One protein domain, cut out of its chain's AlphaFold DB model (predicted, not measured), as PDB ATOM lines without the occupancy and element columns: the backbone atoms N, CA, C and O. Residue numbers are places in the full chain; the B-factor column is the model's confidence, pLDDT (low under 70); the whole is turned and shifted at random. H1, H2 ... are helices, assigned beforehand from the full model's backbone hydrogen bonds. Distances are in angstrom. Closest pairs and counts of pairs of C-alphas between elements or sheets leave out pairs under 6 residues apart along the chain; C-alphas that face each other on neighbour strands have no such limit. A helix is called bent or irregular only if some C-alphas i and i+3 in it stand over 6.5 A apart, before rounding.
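This is residues 29 to 60 and 207 to 316 of the 350 residues of the protein "Hypothetical protein" of Craspedostauros australis (UniProt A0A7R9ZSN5). Two long helices, H1 and H5, make a V: they come together near their first residues and spread apart from there, with the first half of H3 filling the gap between them. H4 crosses the narrow end of the V, the short H2 runs alongside H5, and the end of H1, residues 55 to 60, sticks out free. After H5 a tail without a named element, residues 293 to 316, folds back from the far end of that helix. You have 142 printed residues with five named helices, H1 to H5 in that order, and no named strand; the class is all helix. The whole is compact, with a radius of gyration of the C-alphas of 16.3 A and spans of 54 by 38 by 29 A.

Find C-alpha 29 at (267.893, 261.669, 172.222); from there H1, residues 29 to 60, runs 45.9 A. Beyond the cut, H2 holds residues 207 to 219; it is irregular, with C-alphas 215 and 218 7.2 A apart. H3, residues 225 to 244, is 29.2 A long, has a kink of 27 degrees near residue 232, and is only just irregular: C-alphas 229 and 232 are 6.9 A apart. H4 holds residues 246 to 257. Find H5 from C-alpha 263 at (263.489, 247.781, 169.080) to C-alpha 292 at (279.562, 211.488, 186.650), 43.4 A.

Start at H5, the hub, which touches the four other helices. H2 touches it at a shallow tilt of 14 degrees, the same way; their closest C-alphas, Ser 215 and Phe 274, are 4.0 A apart. H3 touches H5 with residues 227 to 235 alone, at a steep tilt of 58 degrees, closest at C-alphas 231 and 278, 5.6 A. H1 touches H5 with residues 36 to 40 alone, at a steep tilt of 45 degrees, closest at C-alphas 37 and 264, 6.4 A. H4 is about perpendicular to H5, at 87 degrees, and touches it closest at C-alphas 256 and 265, 5.5 A. H1 touches H3 with residues 39 to 54 alone, at a shallow tilt of 26 degrees, opposite ways, closest at C-alphas 50 and 229, 6.6 A. H2 and H4 are apart. Every O i to N i+4 pair is within hydrogen-bond range in H1, H4 and H5; in H2 it is 7 of 9 and in H3 14 of 16.

The C-alphas of Tyr 30 and Gly 293, the two farthest apart, are 54.4 A apart. Residues 61 to 206 are not printed, and C-alphas 60 and 207 stand 31.4 A apart across the cut. The links H2 to H3, H3 to H4 and H4 to H5 are tight. The mean pLDDT of the printed part is 93.0; look for values under 70 at residues 315 to 316.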
ATOM      1  N   ARG A  29     268.627 262.917 172.504       94.38
ATOM      2  CA  ARG A  29     267.893 261.669 172.222       94.38
ATOM      3  C   ARG A  29     268.507 260.889 171.066       94.38
ATOM      4  O   ARG A  29     268.755 259.704 171.199       94.38
ATOM      5  N   TYR A  30     268.840 261.572 169.972       95.94
ATOM      6  CA  TYR A  30     269.489 260.930 168.829       95.94
ATOM      7  C   TYR A  30     270.860 260.333 169.184       95.94
ATOM      8  O   TYR A  30     271.226 259.271 168.686       95.94
ATOM      9  N   ARG A  31     271.644 261.006 170.040       96.75
ATOM     10  CA  ARG A  31     272.922 260.465 170.520       96.75
ATOM     11  C   ARG A  31     272.702 259.238 171.408       96.75
ATOM     12  O   ARG A  31     273.390 258.247 171.208       96.75
ATOM     13  N   GLU A  32     271.750 259.306 172.332       95.44
ATOM     14  CA  GLU A  32     271.399 258.199 173.226       95.44
ATOM     15  C   GLU A  32     270.926 256.975 172.431       95.44
ATOM     16  O   GLU A  32     271.480 255.899 172.613       95.44
ATOM     17  N   GLU A  33     269.996 257.147 171.487       93.94
ATOM     18  CA  GLU A  33     269.518 256.080 170.593       93.94
ATOM     19  C   GLU A  33     270.654 255.474 169.758       93.94
ATOM     20  O   GLU A  33     270.680 254.269 169.515       93.94
ATOM     21  N   ARG A  34     271.622 256.292 169.331       96.50
ATOM     22  CA  ARG A  34     272.787 255.813 168.583       96.50
ATOM     23  C   ARG A  34     273.747 254.999 169.451       96.50
ATOM     24  O   ARG A  34     274.282 254.013 168.965       96.50
ATOM     25  N   GLU A  35     273.976 255.406 170.698       96.75
ATOM     26  CA  GLU A  35     274.773 254.632 171.662       96.75
ATOM     27  C   GLU A  35     274.094 253.293 171.988       96.75
ATOM     28  O   GLU A  35     274.753 252.260 172.043       96.75
ATOM     29  N   GLU A  36     272.769 253.300 172.152       94.94
ATOM     30  CA  GLU A  36     271.972 252.088 172.362       94.94
ATOM     31  C   GLU A  36     272.038 251.149 171.144       94.94
ATOM     32  O   GLU A  36     272.232 249.945 171.302       94.94
ATOM     33  N   ALA A  37     271.938 251.688 169.926       93.44
ATOM     34  CA  ALA A  37     272.075 250.912 168.696       93.44
ATOM     35  C   ALA A  37     273.485 250.322 168.520       93.44
ATOM     36  O   ALA A  37     273.606 249.166 168.126       93.44
ATOM     37  N   ASP A  38     274.537 251.072 168.866       96.50
ATOM     38  CA  ASP A  38     275.933 250.610 168.799       96.50
ATOM     39  C   ASP A  38     276.173 249.385 169.695       96.50
ATOM     40  O   ASP A  38     276.812 248.420 169.272       96.50
ATOM     41  N   ILE A  39     275.586 249.364 170.900       96.38
ATOM     42  CA  ILE A  39     275.614 248.189 171.784       96.38
ATOM     43  C   ILE A  39     275.023 246.969 171.075       96.38
ATOM     44  O   ILE A  39     275.639 245.905 171.047       96.38
ATOM     45  N   ILE A  40     273.833 247.118 170.497       95.00
ATOM     46  CA  ILE A  40     273.122 246.023 169.830       95.00
ATOM     47  C   ILE A  40     273.892 245.528 168.598       95.00
ATOM     48  O   ILE A  40     274.040 244.318 168.409       95.00
ATOM     49  N   ASP A  41     274.443 246.441 167.800       92.44
ATOM     50  CA  ASP A  41     275.241 246.114 166.618       92.44
ATOM     51  C   ASP A  41     276.490 245.299 166.979       92.44
ATOM     52  O   ASP A  41     276.819 244.337 166.279       92.44
ATOM     53  N   ARG A  42     277.155 245.604 168.102       96.38
ATOM     54  CA  ARG A  42     278.304 244.822 168.594       96.38
ATOM     55  C   ARG A  42     277.935 243.360 168.860       96.38
ATOM     56  O   ARG A  42     278.638 242.461 168.395       96.38
ATOM     57  N   PHE A  43     276.803 243.100 169.518       95.38
ATOM     58  CA  PHE A  43     276.326 241.728 169.737       95.38
ATOM     59  C   PHE A  43     275.987 241.014 168.430       95.38
ATOM     60  O   PHE A  43     276.349 239.848 168.261       95.38
ATOM     61  N   PHE A  44     275.348 241.701 167.480       91.81
ATOM     62  CA  PHE A  44     275.059 241.119 166.169       91.81
ATOM     63  C   PHE A  44     276.329 240.789 165.382       91.81
ATOM     64  O   PHE A  44     276.378 239.753 164.720       91.81
ATOM     65  N   LEU A  45     277.366 241.625 165.464       93.94
ATOM     66  CA  LEU A  45     278.656 241.361 164.827       93.94
ATOM     67  C   LEU A  45     279.337 240.118 165.413       93.94
ATOM     68  O   LEU A  45     279.854 239.297 164.655       93.94
ATOM     69  N   ILE A  46     279.295 239.946 166.737       95.44
ATOM     70  CA  ILE A  46     279.815 238.750 167.413       95.44
ATOM     71  C   ILE A  46     279.008 237.515 167.021       95.44
ATOM     72  O   ILE A  46     279.581 236.529 166.570       95.44
ATOM     73  N   ALA A  47     277.680 237.574 167.126       92.00
ATOM     74  CA  ALA A  47     276.825 236.449 166.768       92.00
ATOM     75  C   ALA A  47     277.035 236.035 165.306       92.00
ATOM     76  O   ALA A  47     277.188 234.855 165.005       92.00
ATOM     77  N   ARG A  48     277.117 237.005 164.390       90.94
ATOM     78  CA  ARG A  48     277.351 236.748 162.969       90.94
ATOM     79  C   ARG A  48     278.722 236.127 162.705       90.94
ATOM     80  O   ARG A  48     278.795 235.198 161.907       90.94
ATOM     81  N   SER A  49     279.792 236.638 163.317       94.00
ATOM     82  CA  SER A  49     281.141 236.101 163.091       94.00
ATOM     83  C   SER A  49     281.254 234.655 163.575       94.00
ATOM     84  O   SER A  49     281.736 233.801 162.838       94.00
ATOM     85  N   GLN A  50     280.707 234.365 164.753       92.88
ATOM     86  CA  GLN A  50     280.688 233.028 165.343       92.88
ATOM     87  C   GLN A  50     279.786 232.052 164.576       92.88
ATOM     88  O   GLN A  50     280.153 230.900 164.365       92.88
ATOM     89  N   LEU A  51     278.620 232.494 164.094       87.75
ATOM     90  CA  LEU A  51     277.756 231.649 163.265       87.75
ATOM     91  C   LEU A  51     278.376 231.343 161.895       87.75
ATOM     92  O   LEU A  51     278.166 230.248 161.377       87.75
ATOM     93  N   HIS A  52     279.140 232.273 161.314       87.00
ATOM     94  CA  HIS A  52     279.918 231.990 160.107       87.00
ATOM     95  C   HIS A  52     281.004 230.945 160.371       87.00
ATOM     96  O   HIS A  52     281.135 230.020 159.581       87.00
ATOM     97  N   GLU A  53     281.709 231.034 161.499       87.38
ATOM     98  CA  GLU A  53     282.692 230.024 161.906       87.38
ATOM     99  C   GLU A  53     282.047 228.636 162.064       87.38
ATOM    100  O   GLU A  53     282.557 227.650 161.538       87.38
ATOM    101  N   VAL A  54     280.870 228.557 162.694       85.31
ATOM    102  CA  VAL A  54     280.097 227.306 162.797       85.31
ATOM    103  C   VAL A  54     279.674 226.787 161.423       85.31
ATOM    104  O   VAL A  54     279.783 225.590 161.162       85.31
ATOM    105  N   ALA A  55     279.194 227.661 160.537       85.81
ATOM    106  CA  ALA A  55     278.812 227.274 159.182       85.81
ATOM    107  C   ALA A  55     280.016 226.734 158.393       85.81
ATOM    108  O   ALA A  55     279.915 225.669 157.787       85.81
ATOM    109  N   ASP A  56     281.167 227.400 158.479       86.62
ATOM    110  CA  ASP A  56     282.406 226.970 157.834       86.62
ATOM    111  C   ASP A  56     282.891 225.622 158.385       86.62
ATOM    112  O   ASP A  56     283.351 224.779 157.612       86.62
ATOM    113  N   LEU A  57     282.755 225.380 159.695       82.31
ATOM    114  CA  LEU A  57     283.055 224.086 160.319       82.31
ATOM    115  C   LEU A  57     282.109 222.976 159.841       82.31
ATOM    116  O   LEU A  57     282.547 221.841 159.653       82.31
ATOM    117  N   LEU A  58     280.830 223.286 159.617       82.81
ATOM    118  CA  LEU A  58     279.847 222.328 159.102       82.81
ATOM    119  C   LEU A  58     280.052 222.018 157.611       82.81
ATOM    120  O   LEU A  58     279.843 220.877 157.199       82.81
ATOM    121  N   GLU A  59     280.458 223.004 156.807       85.69
ATOM    122  CA  GLU A  59     280.685 222.837 155.365       85.69
ATOM    123  C   GLU A  59     282.053 222.216 155.047       85.69
ATOM    124  O   GLU A  59     282.146 221.321 154.206       85.69
ATOM    125  N   ASN A  60     283.112 222.662 155.732       84.94
ATOM    126  CA  ASN A  60     284.501 222.280 155.451       84.94
ATOM    127  C   ASN A  60     285.075 221.262 156.451       84.94
ATOM    128  O   ASN A  60     286.262 220.929 156.377       84.94
ATOM    129  N   ALA A 207     259.738 239.625 165.882       81.75
ATOM    130  CA  ALA A 207     261.001 239.823 166.584       81.75
ATOM    131  C   ALA A 207     260.951 239.205 167.991       81.75
ATOM    132  O   ALA A 207     261.917 238.583 168.405       81.75
ATOM    133  N   GLU A 208     259.791 239.235 168.656       85.50
ATOM    134  CA  GLU A 208     259.541 238.540 169.928       85.50
ATOM    135  C   GLU A 208     259.668 237.013 169.849       85.50
ATOM    136  O   GLU A 208     260.215 236.376 170.749       85.50
ATOM    137  N   ARG A 209     259.184 236.390 168.770       86.75
ATOM    138  CA  ARG A 209     259.299 234.934 168.591       86.75
ATOM    139  C   ARG A 209     260.733 234.526 168.289       86.75
ATOM    140  O   ARG A 209     261.205 233.544 168.842       86.75
ATOM    141  N   ILE A 210     261.421 235.286 167.435       84.69
ATOM    142  CA  ILE A 210     262.844 235.054 167.155       84.69
ATOM    143  C   ILE A 210     263.646 235.244 168.436       84.69
ATOM    144  O   ILE A 210     264.415 234.366 168.794       84.69
ATOM    145  N   LYS A 211     263.415 236.342 169.157       89.56
ATOM    146  CA  LYS A 211     264.034 236.629 170.450       89.56
ATOM    147  C   LYS A 211     263.869 235.464 171.416       89.56
ATOM    148  O   LYS A 211     264.872 234.968 171.902       89.56
ATOM    149  N   THR A 212     262.632 235.034 171.675       91.31
ATOM    150  CA  THR A 212     262.347 233.961 172.642       91.31
ATOM    151  C   THR A 212     263.006 232.645 172.240       91.31
ATOM    152  O   THR A 212     263.660 232.017 173.065       91.31
ATOM    153  N   GLN A 213     262.925 232.264 170.963       91.00
ATOM    154  CA  GLN A 213     263.570 231.044 170.476       91.00
ATOM    155  C   GLN A 213     265.096 231.122 170.540       91.00
ATOM    156  O   GLN A 213     265.727 230.186 171.013       91.00
ATOM    157  N   VAL A 214     265.689 232.242 170.113       91.50
ATOM    158  CA  VAL A 214     267.141 232.451 170.169       91.50
ATOM    159  C   VAL A 214     267.622 232.456 171.615       91.50
ATOM    160  O   VAL A 214     268.607 231.787 171.912       91.50
ATOM    161  N   SER A 215     266.918 233.139 172.526       95.19
ATOM    162  CA  SER A 215     267.273 233.152 173.947       95.19
ATOM    163  C   SER A 215     267.167 231.774 174.586       95.19
ATOM    164  O   SER A 215     267.931 231.485 175.498       95.19
ATOM    165  N   ASP A 216     266.257 230.920 174.115       95.50
ATOM    166  CA  ASP A 216     266.045 229.573 174.650       95.50
ATOM    167  C   ASP A 216     267.024 228.526 174.086       95.50
ATOM    168  O   ASP A 216     267.102 227.429 174.638       95.50
ATOM    169  N   LEU A 217     267.808 228.842 173.043       93.81
ATOM    170  CA  LEU A 217     268.769 227.902 172.443       93.81
ATOM    171  C   LEU A 217     269.724 227.248 173.462       93.81
ATOM    172  O   LEU A 217     269.891 226.028 173.393       93.81
ATOM    173  N   PRO A 218     270.308 227.968 174.444       95.94
ATOM    174  CA  PRO A 218     271.174 227.339 175.442       95.94
ATOM    175  C   PRO A 218     270.462 226.303 176.323       95.94
ATOM    176  O   PRO A 218     271.112 225.400 176.850       95.94
ATOM    177  N   LEU A 219     269.135 226.398 176.468       96.62
ATOM    178  CA  LEU A 219     268.345 225.488 177.301       96.62
ATOM    179  C   LEU A 219     268.026 224.156 176.610       96.62
ATOM    180  O   LEU A 219     267.496 223.256 177.259       96.62
ATOM    181  N   VAL A 220     268.316 224.014 175.315       95.50
ATOM    182  CA  VAL A 220     267.969 222.818 174.537       95.50
ATOM    183  C   VAL A 220     268.772 221.597 175.010       95.50
ATOM    184  O   VAL A 220     269.944 221.697 175.388       95.50
ATOM    185  N   GLU A 221     268.118 220.432 174.989       95.31
ATOM    186  CA  GLU A 221     268.731 219.132 175.278       95.31
ATOM    187  C   GLU A 221     269.894 218.799 174.330       95.31
ATOM    188  O   GLU A 221     269.980 219.289 173.201       95.31
ATOM    189  N   GLY A 222     270.775 217.909 174.776       93.50
ATOM    190  CA  GLY A 222     271.914 217.459 173.994       93.50
ATOM    191  C   GLY A 222     273.145 218.357 174.123       93.50
ATOM    192  O   GLY A 222     273.254 219.208 175.014       93.50
ATOM    193  N   HIS A 223     274.083 218.165 173.199       90.62
ATOM    194  CA  HIS A 223     275.166 219.106 172.935       90.62
ATOM    195  C   HIS A 223     274.644 220.215 172.018       90.62
ATOM    196  O   HIS A 223     274.208 219.934 170.900       90.62
ATOM    197  N   SER A 224     274.665 221.462 172.497       89.00
ATOM    198  CA  SER A 224     274.313 222.622 171.679       89.00
ATOM    199  C   SER A 224     275.585 223.257 171.139       89.00
ATOM    200  O   SER A 224     276.325 223.897 171.884       89.00
ATOM    201  N   LEU A 225     275.830 223.090 169.838       89.62
ATOM    202  CA  LEU A 225     276.979 223.708 169.181       89.62
ATOM    203  C   LEU A 225     276.876 225.234 169.253       89.62
ATOM    204  O   LEU A 225     277.860 225.918 169.518       89.62
ATOM    205  N   VAL A 226     275.662 225.764 169.081       88.50
ATOM    206  CA  VAL A 226     275.406 227.200 169.136       88.50
ATOM    207  C   VAL A 226     275.690 227.748 170.531       88.50
ATOM    208  O   VAL A 226     276.338 228.787 170.638       88.50
ATOM    209  N   ALA A 227     275.261 227.065 171.596       91.38
ATOM    210  CA  ALA A 227     275.559 227.489 172.960       91.38
ATOM    211  C   ALA A 227     277.069 227.466 173.228       91.38
ATOM    212  O   ALA A 227     277.611 228.461 173.702       91.38
ATOM    213  N   THR A 228     277.772 226.391 172.860       91.25
ATOM    214  CA  THR A 228     279.224 226.279 173.075       91.25
ATOM    215  C   THR A 228     279.995 227.394 172.368       91.25
ATOM    216  O   THR A 228     280.907 227.981 172.956       91.25
ATOM    217  N   THR A 229     279.610 227.738 171.136       91.94
ATOM    218  CA  THR A 229     280.285 228.787 170.365       91.94
ATOM    219  C   THR A 229     279.871 230.199 170.799       91.94
ATOM    220  O   THR A 229     280.726 231.066 170.946       91.94
ATOM    221  N   LEU A 230     278.580 230.464 171.033       95.06
ATOM    222  CA  LEU A 230     278.080 231.822 171.290       95.06
ATOM    223  C   LEU A 230     278.094 232.236 172.759       95.06
ATOM    224  O   LEU A 230     278.279 233.422 173.036       95.06
ATOM    225  N   CYS A 231     277.893 231.313 173.705       95.56
ATOM    226  CA  CYS A 231     277.689 231.685 175.104       95.56
ATOM    227  C   CYS A 231     278.865 232.489 175.650       95.56
ATOM    228  O   CYS A 231     278.663 233.587 176.163       95.56
ATOM    229  N   LYS A 232     280.096 231.998 175.486       95.38
ATOM    230  CA  LYS A 232     281.299 232.670 175.992       95.38
ATOM    231  C   LYS A 232     281.516 234.074 175.396       95.38
ATOM    232  O   LYS A 232     281.620 235.010 176.189       95.38
ATOM    233  N   PRO A 233     281.581 234.271 174.065       97.00
ATOM    234  CA  PRO A 233     281.843 235.595 173.502       97.00
ATOM    235  C   PRO A 233     280.711 236.597 173.770       97.00
ATOM    236  O   PRO A 233     280.994 237.759 174.046       97.00
ATOM    237  N   VAL A 234     279.442 236.170 173.767       96.19
ATOM    238  CA  VAL A 234     278.304 237.060 174.074       96.19
ATOM    239  C   VAL A 234     278.295 237.466 175.551       96.19
ATOM    240  O   VAL A 234     278.134 238.642 175.866       96.19
ATOM    241  N   THR A 235     278.535 236.515 176.456       95.81
ATOM    242  CA  THR A 235     278.696 236.741 177.906       95.81
ATOM    243  C   THR A 235     279.810 237.758 178.169       95.81
ATOM    244  O   THR A 235     279.597 238.763 178.843       95.81
ATOM    245  N   GLN A 236     280.985 237.556 177.567       96.00
ATOM    246  CA  GLN A 236     282.120 238.476 177.691       96.00
ATOM    247  C   GLN A 236     281.812 239.871 177.142       96.00
ATOM    248  O   GLN A 236     282.196 240.871 177.750       96.00
ATOM    249  N   GLU A 237     281.099 239.958 176.021       96.94
ATOM    250  CA  GLU A 237     280.734 241.253 175.457       96.94
ATOM    251  C   GLU A 237     279.722 241.996 176.328       96.94
ATOM    252  O   GLU A 237     279.847 243.203 176.518       96.94
ATOM    253  N   LEU A 238     278.772 241.293 176.947       95.94
ATOM    254  CA  LEU A 238     277.848 241.909 177.894       95.94
ATOM    255  C   LEU A 238     278.581 242.482 179.115       95.94
ATOM    256  O   LEU A 238     278.275 243.599 179.534       95.94
ATOM    257  N   GLN A 239     279.612 241.793 179.621       93.94
ATOM    258  CA  GLN A 239     280.503 242.345 180.653       93.94
ATOM    259  C   GLN A 239     281.253 243.585 180.158       93.94
ATOM    260  O   GLN A 239     281.355 244.584 180.871       93.94
ATOM    261  N   SER A 240     281.787 243.520 178.939       96.19
ATOM    262  CA  SER A 240     282.528 244.608 178.298       96.19
ATOM    263  C   SER A 240     281.662 245.862 178.154       96.19
ATOM    264  O   SER A 240     282.067 246.942 178.587       96.19
ATOM    265  N   VAL A 241     280.437 245.716 177.642       94.94
ATOM    266  CA  VAL A 241     279.449 246.795 177.506       94.94
ATOM    267  C   VAL A 241     279.080 247.373 178.868       94.94
ATOM    268  O   VAL A 241     279.076 248.594 179.021       94.94
ATOM    269  N   HIS A 242     278.828 246.528 179.871       94.38
ATOM    270  CA  HIS A 242     278.514 246.993 181.222       94.38
ATOM    271  C   HIS A 242     279.637 247.871 181.803       94.38
ATOM    272  O   HIS A 242     279.364 248.943 182.342       94.38
ATOM    273  N   ARG A 243     280.907 247.475 181.623       94.00
ATOM    274  CA  ARG A 243     282.074 248.225 182.123       94.00
ATOM    275  C   ARG A 243     282.378 249.491 181.313       94.00
ATOM    276  O   ARG A 243     282.717 250.517 181.892       94.00
ATOM    277  N   GLN A 244     282.305 249.425 179.983       96.31
ATOM    278  CA  GLN A 244     282.728 250.516 179.090       96.31
ATOM    279  C   GLN A 244     281.626 251.553 178.835       96.31
ATOM    280  O   GLN A 244     281.919 252.728 178.628       96.31
ATOM    281  N   GLN A 245     280.364 251.122 178.815       95.56
ATOM    282  CA  GLN A 245     279.200 251.916 178.407       95.56
ATOM    283  C   GLN A 245     278.066 251.807 179.444       95.56
ATOM    284  O   GLN A 245     276.888 251.722 179.090       95.56
ATOM    285  N   SER A 246     278.411 251.856 180.737       94.75
ATOM    286  CA  SER A 246     277.471 251.677 181.857       94.75
ATOM    287  C   SER A 246     276.220 252.554 181.748       94.75
ATOM    288  O   SER A 246     275.107 252.073 181.938       94.75
ATOM    289  N   SER A 247     276.360 253.827 181.358       96.19
ATOM    290  CA  SER A 247     275.210 254.733 181.226       96.19
ATOM    291  C   SER A 247     274.197 254.283 180.164       96.19
ATOM    292  O   SER A 247     272.996 254.358 180.407       96.19
ATOM    293  N   ALA A 248     274.655 253.797 179.006       96.06
ATOM    294  CA  ALA A 248     273.787 253.303 177.939       96.06
ATOM    295  C   ALA A 248     273.181 251.941 178.304       96.06
ATOM    296  O   ALA A 248     271.983 251.735 178.115       96.06
ATOM    297  N   TYR A 249     273.974 251.068 178.934       96.12
ATOM    298  CA  TYR A 249     273.507 249.807 179.510       96.12
ATOM    299  C   TYR A 249     272.356 250.025 180.510       96.12
ATOM    300  O   TYR A 249     271.300 249.405 180.386       96.12
ATOM    301  N   HIS A 250     272.515 250.942 181.473       95.62
ATOM    302  CA  HIS A 250     271.486 251.228 182.477       95.62
ATOM    303  C   HIS A 250     270.227 251.855 181.872       95.62
ATOM    304  O   HIS A 250     269.129 251.535 182.317       95.62
ATOM    305  N   ARG A 251     270.355 252.705 180.842       96.00
ATOM    306  CA  ARG A 251     269.187 253.232 180.115       96.00
ATOM    307  C   ARG A 251     268.406 252.114 179.435       96.00
ATOM    308  O   ARG A 251     267.205 252.023 179.652       96.00
ATOM    309  N   LEU A 252     269.075 251.239 178.682       95.62
ATOM    310  CA  LEU A 252     268.427 250.094 178.031       95.62
ATOM    311  C   LEU A 252     267.744 249.171 179.037       95.62
ATOM    312  O   LEU A 252     266.604 248.760 178.825       95.62
ATOM    313  N   ARG A 253     268.425 248.880 180.149       95.69
ATOM    314  CA  ARG A 253     267.871 248.064 181.230       95.69
ATOM    315  C   ARG A 253     266.629 248.706 181.846       95.69
ATOM    316  O   ARG A 253     265.616 248.031 181.980       95.69
ATOM    317  N   LYS A 254     266.676 250.009 182.130       95.88
ATOM    318  CA  LYS A 254     265.527 250.751 182.648       95.88
ATOM    319  C   LYS A 254     264.345 250.736 181.672       95.88
ATOM    320  O   LYS A 254     263.236 250.442 182.084       95.88
ATOM    321  N   ARG A 255     264.572 250.976 180.375       94.75
ATOM    322  CA  ARG A 255     263.506 250.911 179.353       94.75
ATOM    323  C   ARG A 255     262.832 249.539 179.301       94.75
ATOM    324  O   ARG A 255     261.625 249.455 179.113       94.75
ATOM    325  N   MET A 256     263.616 248.474 179.455       94.62
ATOM    326  CA  MET A 256     263.103 247.106 179.530       94.62
ATOM    327  C   MET A 256     262.246 246.892 180.787       94.62
ATOM    328  O   MET A 256     261.185 246.283 180.683       94.62
ATOM    329  N   GLU A 257     262.678 247.393 181.948       93.56
ATOM    330  CA  GLU A 257     261.918 247.333 183.210       93.56
ATOM    331  C   GLU A 257     260.620 248.156 183.141       93.56
ATOM    332  O   GLU A 257     259.578 247.704 183.610       93.56
ATOM    333  N   ASP A 258     260.666 249.314 182.479       95.62
ATOM    334  CA  ASP A 258     259.518 250.194 182.234       95.62
ATOM    335  C   ASP A 258     258.549 249.629 181.168       95.62
ATOM    336  O   ASP A 258     257.460 250.170 180.964       95.62
ATOM    337  N   GLY A 259     258.920 248.541 180.479       92.44
ATOM    338  CA  GLY A 259     258.114 247.932 179.419       92.44
ATOM    339  C   GLY A 259     258.014 248.785 178.150       92.44
ATOM    340  O   GLY A 259     257.003 248.733 177.453       92.44
ATOM    341  N   GLU A 260     259.030 249.599 177.842       93.56
ATOM    342  CA  GLU A 260     259.057 250.374 176.601       93.56
ATOM    343  C   GLU A 260     259.301 249.467 175.381       93.56
ATOM    344  O   GLU A 260     260.375 248.878 175.227       93.56
ATOM    345  N   ASP A 261     258.348 249.452 174.442       88.12
ATOM    346  CA  ASP A 261     258.403 248.698 173.178       88.12
ATOM    347  C   ASP A 261     259.360 249.327 172.137       88.12
ATOM    348  O   ASP A 261     259.007 249.571 170.977       88.12
ATOM    349  N   THR A 262     260.597 249.630 172.532       91.06
ATOM    350  CA  THR A 262     261.637 250.061 171.587       91.06
ATOM    351  C   THR A 262     262.341 248.844 170.975       91.06
ATOM    352  O   THR A 262     262.597 247.863 171.677       91.06
ATOM    353  N   PRO A 263     262.733 248.879 169.685       89.12
ATOM    354  CA  PRO A 263     263.489 247.781 169.080       89.12
ATOM    355  C   PRO A 263     264.792 247.466 169.826       89.12
ATOM    356  O   PRO A 263     265.142 246.300 169.977       89.12
ATOM    357  N   ALA A 264     265.494 248.489 170.327       91.19
ATOM    358  CA  ALA A 264     266.734 248.304 171.075       91.19
ATOM    359  C   ALA A 264     266.491 247.575 172.406       91.19
ATOM    360  O   ALA A 264     267.164 246.580 172.668       91.19
ATOM    361  N   ALA A 265     265.492 247.992 173.197       92.94
ATOM    362  CA  ALA A 265     265.119 247.296 174.431       92.94
ATOM    363  C   ALA A 265     264.669 245.853 174.157       92.94
ATOM    364  O   ALA A 265     265.055 244.932 174.879       92.94
ATOM    365  N   LEU A 266     263.929 245.633 173.064       91.94
ATOM    366  CA  LEU A 266     263.515 244.304 172.637       91.94
ATOM    367  C   LEU A 266     264.722 243.385 172.396       91.94
ATOM    368  O   LEU A 266     264.813 242.327 173.016       91.94
ATOM    369  N   TYR A 267     265.671 243.781 171.546       92.56
ATOM    370  CA  TYR A 267     266.863 242.966 171.282       92.56
ATOM    371  C   TYR A 267     267.733 242.800 172.529       92.56
ATOM    372  O   TYR A 267     268.201 241.695 172.803       92.56
ATOM    373  N   PHE A 268     267.892 243.865 173.316       95.56
ATOM    374  CA  PHE A 268     268.674 243.835 174.545       95.56
ATOM    375  C   PHE A 268     268.117 242.839 175.566       95.56
ATOM    376  O   PHE A 268     268.872 242.047 176.125       95.56
ATOM    377  N   SER A 269     266.793 242.802 175.742       95.38
ATOM    378  CA  SER A 269     266.135 241.817 176.609       95.38
ATOM    379  C   SER A 269     266.388 240.375 176.150       95.38
ATOM    380  O   SER A 269     266.575 239.485 176.976       95.38
ATOM    381  N   GLY A 270     266.463 240.144 174.834       95.12
ATOM    382  CA  GLY A 270     266.843 238.851 174.263       95.12
ATOM    383  C   GLY A 270     268.283 238.455 174.567       95.12
ATOM    384  O   GLY A 270     268.537 237.304 174.909       95.12
ATOM    385  N   ILE A 271     269.213 239.410 174.480       95.88
ATOM    386  CA  ILE A 271     270.632 239.199 174.794       95.88
ATOM    387  C   ILE A 271     270.809 238.851 176.276       95.88
ATOM    388  O   ILE A 271     271.510 237.891 176.586       95.88
ATOM    389  N   ILE A 272     270.146 239.578 177.183       95.69
ATOM    390  CA  ILE A 272     270.182 239.275 178.621       95.69
ATOM    391  C   ILE A 272     269.642 237.865 178.874       95.69
ATOM    392  O   ILE A 272     270.337 237.052 179.476       95.69
ATOM    393  N   ALA A 273     268.454 237.542 178.353       96.00
ATOM    394  CA  ALA A 273     267.854 236.221 178.531       96.00
ATOM    395  C   ALA A 273     268.732 235.091 177.962       96.00
ATOM    396  O   ALA A 273     268.828 234.019 178.555       96.00
ATOM    397  N   PHE A 274     269.403 235.331 176.831       96.12
ATOM    398  CA  PHE A 274     270.360 234.388 176.257       96.12
ATOM    399  C   PHE A 274     271.547 234.138 177.198       96.12
ATOM    400  O   PHE A 274     271.875 232.982 177.462       96.12
ATOM    401  N   VAL A 275     272.163 235.195 177.740       95.94
ATOM    402  CA  VAL A 275     273.291 235.075 178.681       95.94
ATOM    403  C   VAL A 275     272.868 234.369 179.972       95.94
ATOM    404  O   VAL A 275     273.545 233.438 180.404       95.94
ATOM    405  N   GLU A 276     271.707 234.710 180.529       95.06
ATOM    406  CA  GLU A 276     271.165 234.018 181.706       95.06
ATOM    407  C   GLU A 276     270.958 232.519 181.444       95.06
ATOM    408  O   GLU A 276     271.265 231.675 182.286       95.06
ATOM    409  N   ASN A 277     270.470 232.158 180.257       96.38
ATOM    410  CA  ASN A 277     270.292 230.761 179.876       96.38
ATOM    411  C   ASN A 277     271.628 230.042 179.624       96.38
ATOM    412  O   ASN A 277     271.746 228.855 179.932       96.38
ATOM    413  N   CYS A 278     272.653 230.741 179.132       96.00
ATOM    414  CA  CYS A 278     274.018 230.220 179.045       96.00
ATOM    415  C   CYS A 278     274.605 229.893 180.425       96.00
ATOM    416  O   CYS A 278     275.245 228.853 180.599       96.00
ATOM    417  N   GLU A 279     274.365 230.741 181.424       95.12
ATOM    418  CA  GLU A 279     274.784 230.484 182.806       95.12
ATOM    419  C   GLU A 279     274.069 229.273 183.398       95.12
ATOM    420  O   GLU A 279     274.717 228.409 183.989       95.12
ATOM    421  N   ARG A 280     272.749 229.165 183.191       95.75
ATOM    422  CA  ARG A 280     271.965 227.992 183.614       95.75
ATOM    423  C   ARG A 280     272.495 226.709 182.991       95.75
ATOM    424  O   ARG A 280     272.665 225.707 183.684       95.75
ATOM    425  N   ARG A 281     272.788 226.739 181.687       95.56
ATOM    426  CA  ARG A 281     273.392 225.599 180.995       95.56
ATOM    427  C   ARG A 281     274.729 225.233 181.627       95.56
ATOM    428  O   ARG A 281     274.938 224.069 181.945       95.56
ATOM    429  N   THR A 282     275.588 226.219 181.873       94.81
ATOM    430  CA  THR A 282     276.905 226.007 182.491       94.81
ATOM    431  C   THR A 282     276.780 225.352 183.871       94.81
ATOM    432  O   THR A 282     277.437 224.344 184.118       94.81
ATOM    433  N   ALA A 283     275.873 225.841 184.725       95.19
ATOM    434  CA  ALA A 283     275.600 225.254 186.041       95.19
ATOM    435  C   ALA A 283     275.152 223.784 185.942       95.19
ATOM    436  O   ALA A 283     275.640 222.915 186.669       95.19
ATOM    437  N   MET A 284     274.241 223.490 185.009       96.19
ATOM    438  CA  MET A 284     273.749 222.132 184.779       96.19
ATOM    439  C   MET A 284     274.858 221.210 184.255       96.19
ATOM    440  O   MET A 284     274.980 220.069 184.702       96.19
ATOM    441  N   GLU A 285     275.695 221.690 183.335       95.38
ATOM    442  CA  GLU A 285     276.835 220.930 182.823       95.38
ATOM    443  C   GLU A 285     277.862 220.631 183.925       95.38
ATOM    444  O   GLU A 285     278.288 219.485 184.066       95.38
ATOM    445  N   GLU A 286     278.214 221.612 184.760       95.56
ATOM    446  CA  GLU A 286     279.099 221.425 185.919       95.56
ATOM    447  C   GLU A 286     278.547 220.369 186.884       95.56
ATOM    448  O   GLU A 286     279.261 219.446 187.292       95.56
ATOM    449  N   ARG A 287     277.246 220.436 187.189       96.06
ATOM    450  CA  ARG A 287     276.560 219.447 188.025       96.06
ATOM    451  C   ARG A 287     276.601 218.050 187.411       96.06
ATOM    452  O   ARG A 287     276.840 217.069 188.121       96.06
ATOM    453  N   LEU A 288     276.391 217.942 186.100       96.88
ATOM    454  CA  LEU A 288     276.472 216.673 185.380       96.88
ATOM    455  C   LEU A 288     277.896 216.109 185.395       96.88
ATOM    456  O   LEU A 288     278.049 214.919 185.682       96.88
ATOM    457  N   ARG A 289     278.925 216.936 185.163       97.25
ATOM    458  CA  ARG A 289     280.342 216.536 185.247       97.25
ATOM    459  C   ARG A 289     280.676 216.001 186.634       97.25
ATOM    460  O   ARG A 289     281.157 214.873 186.749       97.25
ATOM    461  N   PHE A 290     280.317 216.752 187.677       97.19
ATOM    462  CA  PHE A 290     280.521 216.353 189.067       97.19
ATOM    463  C   PHE A 290     279.820 215.025 189.388       97.19
ATOM    464  O   PHE A 290     280.442 214.104 189.912       97.19
ATOM    465  N   SER A 291     278.546 214.883 189.006       97.31
ATOM    466  CA  SER A 291     277.763 213.668 189.276       97.31
ATOM    467  C   SER A 291     278.311 212.413 188.587       97.31
ATOM    468  O   SER A 291     278.138 211.306 189.095       97.31
ATOM    469  N   LYS A 292     278.980 212.578 187.440       97.62
ATOM    470  CA  LYS A 292     279.562 211.488 186.650       97.62
ATOM    471  C   LYS A 292     281.037 211.229 186.975       97.62
ATOM    472  O   LYS A 292     281.612 210.304 186.408       97.62
ATOM    473  N   GLY A 293     281.651 212.022 187.859       97.44
ATOM    474  CA  GLY A 293     283.086 211.942 188.144       97.44
ATOM    475  C   GLY A 293     283.956 212.259 186.924       97.44
ATOM    476  O   GLY A 293     285.024 211.673 186.764       97.44
ATOM    477  N   LEU A 294     283.467 213.126 186.035       97.38
ATOM    478  CA  LEU A 294     284.199 213.565 184.851       97.38
ATOM    479  C   LEU A 294     285.121 214.743 185.192       97.38
ATOM    480  O   LEU A 294     284.915 215.440 186.185       97.38
ATOM    481  N   ALA A 295     286.135 214.959 184.354       96.44
ATOM    482  CA  ALA A 295     286.988 216.139 184.443       96.44
ATOM    483  C   ALA A 295     286.186 217.430 184.187       96.44
ATOM    484  O   ALA A 295     285.110 217.400 183.588       96.44
ATOM    485  N   GLU A 296     286.711 218.566 184.645       92.38
ATOM    486  CA  GLU A 296     286.053 219.878 184.532       92.38
ATOM    487  C   GLU A 296     285.852 220.317 183.073       92.38
ATOM    488  O   GLU A 296     284.858 220.960 182.743       92.38
ATOM    489  N   ASP A 297     286.757 219.909 182.188       91.12
ATOM    490  CA  ASP A 297     286.741 220.167 180.748       91.12
ATOM    491  C   ASP A 297     286.024 219.077 179.938       91.12
ATOM    492  O   ASP A 297     285.890 219.197 178.720       91.12
ATOM    493  N   ALA A 298     285.547 218.014 180.590       92.94
ATOM    494  CA  ALA A 298     284.881 216.926 179.895       92.94
ATOM    495  C   ALA A 298     283.549 217.394 179.300       92.94
ATOM    496  O   ALA A 298     282.716 218.010 179.973       92.94
ATOM    497  N   GLU A 299     283.308 217.048 178.041       90.56
ATOM    498  CA  GLU A 299     282.025 217.315 177.405       90.56
ATOM    499  C   GLU A 299     280.908 216.504 178.069       90.56
ATOM    500  O   GLU A 299     281.052 215.315 178.375       90.56
ATOM    501  N   VAL A 300     279.765 217.154 178.287       93.94
ATOM    502  CA  VAL A 300     278.578 216.524 178.863       93.94
ATOM    503  C   VAL A 300     277.343 216.863 178.051       93.94
ATOM    504  O   VAL A 300     277.134 217.996 177.631       93.94
ATOM    505  N   GLU A 301     276.516 215.847 177.847       94.31
ATOM    506  CA  GLU A 301     275.234 215.987 177.176       94.31
ATOM    507  C   GLU A 301     274.143 216.357 178.190       94.31
ATOM    508  O   GLU A 301     274.001 215.686 179.222       94.31
ATOM    509  N   ILE A 302     273.359 217.401 177.892       96.31
ATOM    510  CA  ILE A 302     272.185 217.770 178.690       96.31
ATOM    511  C   ILE A 302     271.065 216.751 178.426       96.31
ATOM    512  O   ILE A 302     270.663 216.585 177.273       96.31
ATOM    513  N   PRO A 303     270.522 216.073 179.453       96.06
ATOM    514  CA  PRO A 303     269.444 215.113 179.252       96.06
ATOM    515  C   PRO A 303     268.119 215.806 178.863       96.06
ATOM    516  O   PRO A 303     267.903 216.967 179.221       96.06
ATOM    517  N   PRO A 304     267.189 215.096 178.196       95.94
ATOM    518  CA  PRO A 304     265.823 215.576 177.989       95.94
ATOM    519  C   PRO A 304     265.127 215.945 179.313       95.94
ATOM    520  O   PRO A 304     265.303 215.219 180.299       95.94
ATOM    521  N   PRO A 305     264.301 217.010 179.368       95.44
ATOM    522  CA  PRO A 305     263.843 217.860 178.259       95.44
ATOM    523  C   PRO A 305     264.745 219.077 177.955       95.44
ATOM    524  O   PRO A 305     264.306 219.986 177.252       95.44
ATOM    525  N   GLY A 306     265.960 219.136 178.505       95.69
ATOM    526  CA  GLY A 306     266.824 220.318 178.464       95.69
ATOM    527  C   GLY A 306     267.106 220.886 179.856       95.69
ATOM    528  O   GLY A 306     266.866 220.234 180.874       95.69
ATOM    529  N   VAL A 307     267.625 222.111 179.903       96.69
ATOM    530  CA  VAL A 307     267.936 222.815 181.155       96.69
ATOM    531  C   VAL A 307     266.653 223.448 181.719       96.69
ATOM    532  O   VAL A 307     266.014 224.240 181.018       96.69
ATOM    533  N   PRO A 308     266.252 223.139 182.966       96.25
ATOM    534  CA  PRO A 308     265.101 223.777 183.598       96.25
ATOM    535  C   PRO A 308     265.280 225.298 183.717       96.25
ATOM    536  O   PRO A 308     266.370 225.793 184.003       96.25
ATOM    537  N   ARG A 309     264.203 226.070 183.517       93.38
ATOM    538  CA  ARG A 309     264.253 227.545 183.629       93.38
ATOM    539  C   ARG A 309     264.472 228.025 185.068       93.38
ATOM    540  O   ARG A 309     264.859 229.169 185.275       93.38
ATOM    541  N   ASP A 310     264.188 227.173 186.041       92.31
ATOM    542  CA  ASP A 310     264.380 227.389 187.471       92.31
ATOM    543  C   ASP A 310     265.750 226.910 187.980       92.31
ATOM    544  O   ASP A 310     266.037 227.085 189.162       92.31
ATOM    545  N   GLU A 311     266.615 226.359 187.113       90.38
ATOM    546  CA  GLU A 311     267.976 225.984 187.512       90.38
ATOM    547  C   GLU A 311     268.727 227.238 188.006       90.38
ATOM    548  O   GLU A 311     268.663 228.298 187.359       90.38
ATOM    549  N   PRO A 312     269.415 227.160 189.161       87.00
ATOM    550  CA  PRO A 312     270.162 228.289 189.687       87.00
ATOM    551  C   PRO A 312     271.243 228.721 188.696       87.00
ATOM    552  O   PRO A 312     271.967 227.903 188.127       87.00
ATOM    553  N   ARG A 313     271.360 230.035 188.502       86.25
ATOM    554  CA  ARG A 313     272.463 230.626 187.739       86.25
ATOM    555  C   ARG A 313     273.766 230.427 188.510       86.25
ATOM    556  O   ARG A 313     273.767 230.434 189.743       86.25
ATOM    557  N   THR A 314     274.884 230.292 187.804       81.12
ATOM    558  CA  THR A 314     276.189 230.350 188.463       81.12
ATOM    559  C   THR A 314     276.360 231.758 189.046       81.12
ATOM    560  O   THR A 314     276.306 232.751 188.326       81.12
ATOM    561  N   HIS A 315     276.561 231.878 190.363       69.56
ATOM    562  CA  HIS A 315     276.640 233.167 191.085       69.56
ATOM    563  C   HIS A 315     277.757 234.122 190.616       69.56
ATOM    564  O   HIS A 315     277.917 235.212 191.161       69.56
ATOM    565  N   ARG A 316     278.545 233.730 189.613       68.94
ATOM    566  CA  ARG A 316     279.700 234.467 189.109       68.94
ATOM    567  C   ARG A 316     279.348 235.891 188.678       68.94
ATOM    568  O   ARG A 316     280.108 236.815 188.943       68.94
TER     569      ARG A 316